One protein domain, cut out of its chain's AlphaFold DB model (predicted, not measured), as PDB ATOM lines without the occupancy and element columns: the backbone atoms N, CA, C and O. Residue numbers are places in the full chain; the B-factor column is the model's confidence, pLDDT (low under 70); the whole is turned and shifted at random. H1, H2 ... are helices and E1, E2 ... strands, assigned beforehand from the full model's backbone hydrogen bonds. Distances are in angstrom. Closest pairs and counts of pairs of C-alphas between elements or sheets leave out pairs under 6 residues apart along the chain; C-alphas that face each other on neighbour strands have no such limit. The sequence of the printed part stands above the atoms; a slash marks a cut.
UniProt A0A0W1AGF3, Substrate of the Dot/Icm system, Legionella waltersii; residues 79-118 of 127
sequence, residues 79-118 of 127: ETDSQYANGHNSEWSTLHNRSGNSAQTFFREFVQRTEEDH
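Overview. This is residues 79 to 118 of the 127 residues of the protein "Substrate of the Dot/Icm system" of Legionella waltersii (UniProt A0A0W1AGF3). What shape? Helix H1 is an arm, residues 107 to 118 sticking out from a small head of looping residues 79 to 94 and strand E1. What parts? Of 40 printed residues, under half are in named elements, one strand then one helix, mostly helix. It is loose, with a radius of gyration of the C-alphas of 11.7 A, and spans 36 by 19 by 13 A.

Arrangement. Which helix? In H1, residues 103 to 118, every O i to N i+4 pair is within hydrogen-bond range. What precedes it? A tight link follows E1, residues 95 to 97; the closest C-alphas, of Leu 95 and Ala 103, are 5.4 A apart. Residues 95 to 96 of E1 pair, antiparallel, with residues 79 to 80.

Along the chain. Where is H1? It runs 21.2 A from C-alpha 103 (142.600, 170.389, 204.620) to C-alpha 118 (122.662, 174.785, 198.831). And E1? It is 7.0 A long.

Size, cuts and confidence. How large? The farthest C-alphas, 84 and 116, are 36.1 A apart. Any cut? The printed part has no cut; no printed residue is under 70 in pLDDT.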
ATOM      1  N   GLU A  79     146.180 177.109 207.396       87.75
ATOM      2  CA  GLU A  79     147.543 177.549 207.639       87.75
ATOM      3  C   GLU A  79     148.493 176.422 207.233       87.75
ATOM      4  O   GLU A  79     148.105 175.258 207.131       87.75
ATOM      5  N   THR A  80     149.727 176.806 206.943       87.38
ATOM      6  CA  THR A  80     150.842 175.901 206.682       87.38
ATOM      7  C   THR A  80     151.631 175.671 207.966       87.38
ATOM      8  O   THR A  80     151.696 176.561 208.814       87.38
ATOM      9  N   ASP A  81     152.341 174.544 208.049       82.88
ATOM     10  CA  ASP A  81     153.221 174.224 209.189       82.88
ATOM     11  C   ASP A  81     154.323 175.277 209.436       82.88
ATOM     12  O   ASP A  81     154.849 175.418 210.539       82.88
ATOM     13  N   SER A  82     154.692 176.035 208.398       80.69
ATOM     14  CA  SER A  82     155.666 177.125 208.468       80.69
ATOM     15  C   SER A  82     155.051 178.442 208.019       80.69
ATOM     16  O   SER A  82     154.430 178.514 206.959       80.69
ATOM     17  N   GLN A  83     155.316 179.512 208.771       76.44
ATOM     18  CA  GLN A  83     154.872 180.877 208.456       76.44
ATOM     19  C   GLN A  83     155.422 181.430 207.129       76.44
ATOM     20  O   GLN A  83     154.897 182.410 206.610       76.44
ATOM     21  N   TYR A  84     156.490 180.827 206.596       79.50
ATOM     22  CA  TYR A  84     157.123 181.237 205.340       79.50
ATOM     23  C   TYR A  84     156.731 180.350 204.153       79.50
ATOM     24  O   TYR A  84     157.142 180.621 203.025       79.50
ATOM     25  N   ALA A  85     155.969 179.279 204.390       78.00
ATOM     26  CA  ALA A  85     155.520 178.397 203.327       78.00
ATOM     27  C   ALA A  85     154.384 179.050 202.529       78.00
ATOM     28  O   ALA A  85     153.476 179.674 203.079       78.00
ATOM     29  N   ASN A  86     154.429 178.895 201.206       79.81
ATOM     30  CA  ASN A  86     153.339 179.322 200.343       79.81
ATOM     31  C   ASN A  86     152.248 178.246 200.330       79.81
ATOM     32  O   ASN A  86     152.380 177.250 199.622       79.81
ATOM     33  N   GLY A  87     151.153 178.493 201.052       78.62
ATOM     34  CA  GLY A  87     150.021 177.567 201.142       78.62
ATOM     35  C   GLY A  87     149.367 177.201 199.805       78.62
ATOM     36  O   GLY A  87     148.698 176.177 199.734       78.62
ATOM     37  N   HIS A  88     149.581 177.974 198.732       77.75
ATOM     38  CA  HIS A  88     149.098 177.617 197.392       77.75
ATOM     39  C   HIS A  88     149.858 176.447 196.757       77.75
ATOM     40  O   HIS A  88     149.304 175.766 195.899       77.75
ATOM     41  N   ASN A  89     151.102 176.217 197.181       82.19
ATOM     42  CA  ASN A  89     151.975 175.161 196.662       82.19
ATOM     43  C   ASN A  89     152.230 174.067 197.709       82.19
ATOM     44  O   ASN A  89     153.063 173.189 197.495       82.19
ATOM     45  N   SER A  90     151.573 174.157 198.865       82.62
ATOM     46  CA  SER A  90     151.708 173.186 199.939       82.62
ATOM     47  C   SER A  90     150.843 171.962 199.667       82.62
ATOM     48  O   SER A  90     149.692 172.069 199.244       82.62
ATOM     49  N   GLU A  91     151.399 170.790 199.963       84.00
ATOM     50  CA  GLU A  91     150.654 169.535 199.973       84.00
ATOM     51  C   GLU A  91     149.476 169.620 200.951       84.00
ATOM     52  O   GLU A  91     149.595 170.178 202.047       84.00
ATOM     53  N   TRP A  92     148.344 169.006 200.599       83.06
ATOM     54  CA  TRP A  92     147.131 169.015 201.433       83.06
ATOM     55  C   TRP A  92     147.358 168.468 202.848       83.06
ATOM     56  O   TRP A  92     146.670 168.876 203.782       83.06
ATOM     57  N   SER A  93     148.319 167.556 203.012       83.06
ATOM     58  CA  SER A  93     148.704 166.972 204.302       83.06
ATOM     59  C   SER A  93     149.393 167.962 205.245       83.06
ATOM     60  O   SER A  93     149.362 167.752 206.451       83.06
ATOM     61  N   THR A  94     149.978 169.033 204.704       84.75
ATOM     62  CA  THR A  94     150.696 170.092 205.448       84.75
ATOM     63  C   THR A  94     149.837 171.331 205.696       84.75
ATOM     64  O   THR A  94     150.290 172.330 206.252       84.75
ATOM     65  N   LEU A  95     148.584 171.281 205.236       88.69
ATOM     66  CA  LEU A  95     147.588 172.313 205.449       88.69
ATOM     67  C   LEU A  95     146.653 171.883 206.571       88.69
ATOM     68  O   LEU A  95     145.934 170.884 206.464       88.69
ATOM     69  N   HIS A  96     146.600 172.691 207.620       89.38
ATOM     70  CA  HIS A  96     145.692 172.488 208.738       89.38
ATOM     71  C   HIS A  96     145.034 173.808 209.138       89.38
ATOM     72  O   HIS A  96     145.564 174.888 208.895       89.38
ATOM     73  N   ASN A  97     143.851 173.759 209.737       87.75
ATOM     74  CA  ASN A  97     143.273 174.953 210.336       87.75
ATOM     75  C   ASN A  97     143.884 175.217 211.721       87.75
ATOM     76  O   ASN A  97     144.609 174.394 212.285       87.75
ATOM     77  N   ARG A  98     143.561 176.372 212.306       84.19
ATOM     78  CA  ARG A  98     144.023 176.760 213.655       84.19
ATOM     79  C   ARG A  98     143.521 175.855 214.783       84.19
ATOM     80  O   ARG A  98     144.012 175.961 215.900       84.19
ATOM     81  N   SER A  99     142.526 175.020 214.505       82.69
ATOM     82  CA  SER A  99     141.987 174.026 215.435       82.69
ATOM     83  C   SER A  99     142.613 172.637 215.226       82.69
ATOM     84  O   SER A  99     142.249 171.704 215.934       82.69
ATOM     85  N   GLY A 100     143.547 172.492 214.275       86.38
ATOM     86  CA  GLY A 100     144.269 171.252 213.981       86.38
ATOM     87  C   GLY A 100     143.616 170.335 212.941       86.38
ATOM     88  O   GLY A 100     144.150 169.262 212.671       86.38
ATOM     89  N   ASN A 101     142.494 170.719 212.323       87.38
ATOM     90  CA  ASN A 101     141.870 169.893 211.283       87.38
ATOM     91  C   ASN A 101     142.649 170.003 209.973       87.38
ATOM     92  O   ASN A 101     142.956 171.108 209.530       87.38
ATOM     93  N   SER A 102     142.896 168.872 209.315       89.38
ATOM     94  CA  SER A 102     143.537 168.842 207.997       89.38
ATOM     95  C   SER A 102     142.667 169.474 206.906       89.38
ATOM     96  O   SER A 102     141.435 169.525 207.013       89.38
ATOM     97  N   ALA A 103     143.301 169.889 205.803       85.75
ATOM     98  CA  ALA A 103     142.600 170.389 204.620       85.75
ATOM     99  C   ALA A 103     141.559 169.395 204.103       85.75
ATOM    100  O   ALA A 103     140.436 169.785 203.797       85.75
ATOM    101  N   GLN A 104     141.897 168.105 204.061       87.50
ATOM    102  CA  GLN A 104     140.983 167.071 203.582       87.50
ATOM    103  C   GLN A 104     139.693 167.009 204.409       87.50
ATOM    104  O   GLN A 104     138.602 166.964 203.840       87.50
ATOM    105  N   THR A 105     139.807 167.034 205.739       87.88
ATOM    106  CA  THR A 105     138.641 167.045 206.631       87.88
ATOM    107  C   THR A 105     137.817 168.312 206.421       87.88
ATOM    108  O   THR A 105     136.609 168.219 206.211       87.88
ATOM    109  N   PHE A 106     138.472 169.476 206.375       85.44
ATOM    110  CA  PHE A 106     137.809 170.757 206.149       85.44
ATOM    111  C   PHE A 106     137.033 170.796 204.823       85.44
ATOM    112  O   PHE A 106     135.865 171.188 204.802       85.44
ATOM    113  N   PHE A 107     137.656 170.382 203.716       83.38
ATOM    114  CA  PHE A 107     137.020 170.399 202.398       83.38
ATOM    115  C   PHE A 107     135.861 169.410 202.309       83.38
ATOM    116  O   PHE A 107     134.814 169.766 201.775       83.38
ATOM    117  N   ARG A 108     136.002 168.204 202.875       86.75
ATOM    118  CA  ARG A 108     134.910 167.221 202.930       86.75
ATOM    119  C   ARG A 108     133.691 167.781 203.666       86.75
ATOM    120  O   ARG A 108     132.585 167.729 203.141       86.75
ATOM    121  N   GLU A 109     133.896 168.362 204.846       85.50
ATOM    122  CA  GLU A 109     132.820 168.982 205.632       85.50
ATOM    123  C   GLU A 109     132.230 170.217 204.943       85.50
ATOM    124  O   GLU A 109     131.042 170.509 205.064       85.50
ATOM    125  N   PHE A 110     133.051 170.979 204.221       82.19
ATOM    126  CA  PHE A 110     132.572 172.101 203.424       82.19
ATOM    127  C   PHE A 110     131.648 171.644 202.291       82.19
ATOM    128  O   PHE A 110     130.558 172.198 202.158       82.19
ATOM    129  N   VAL A 111     132.052 170.633 201.515       84.19
ATOM    130  CA  VAL A 111     131.233 170.076 200.428       84.19
ATOM    131  C   VAL A 111     129.932 169.511 200.982       84.19
ATOM    132  O   VAL A 111     128.872 169.909 200.514       84.19
ATOM    133  N   GLN A 112     129.998 168.700 202.041       84.62
ATOM    134  CA  GLN A 112     128.807 168.130 202.669       84.62
ATOM    135  C   GLN A 112     127.813 169.216 203.115       84.62
ATOM    136  O   GLN A 112     126.636 169.154 202.776       84.62
ATOM    137  N   ARG A 113     128.279 170.257 203.817       81.56
ATOM    138  CA  ARG A 113     127.403 171.375 204.215       81.56
ATOM    139  C   ARG A 113     126.833 172.118 203.014       81.56
ATOM    140  O   ARG A 113     125.683 172.530 203.038       81.56
ATOM    141  N   THR A 114     127.630 172.286 201.961       78.94
ATOM    142  CA  THR A 114     127.168 172.943 200.733       78.94
ATOM    143  C   THR A 114     126.079 172.116 200.052       78.94
ATOM    144  O   THR A 114     125.099 172.676 199.572       78.94
ATOM    145  N   GLU A 115     126.194 170.790 200.054       81.19
ATOM    146  CA  GLU A 115     125.137 169.907 199.564       81.19
ATOM    147  C   GLU A 115     123.869 170.005 200.429       81.19
ATOM    148  O   GLU A 115     122.760 170.118 199.910       81.19
ATOM    149  N   GLU A 116     124.013 170.029 201.752       81.81
ATOM    150  CA  GLU A 116     122.884 170.130 202.681       81.81
ATOM    151  C   GLU A 116     122.137 171.471 202.569       81.81
ATOM    152  O   GLU A 116     120.898 171.476 202.518       81.81
ATOM    153  N   ASP A 117     122.874 172.582 202.492       76.19
ATOM    154  CA  ASP A 117     122.343 173.948 202.579       76.19
ATOM    155  C   ASP A 117     122.023 174.569 201.207       76.19
ATOM    156  O   ASP A 117     121.164 175.450 201.110       76.19
ATOM    157  N   HIS A 118     122.702 174.127 200.142       75.19
ATOM    158  CA  HIS A 118     122.662 174.785 198.831       75.19
ATOM    159  C   HIS A 118     122.413 173.855 197.637       75.19
ATOM    160  O   HIS A 118     122.201 174.373 196.537       75.19
TER     161      HIS A 118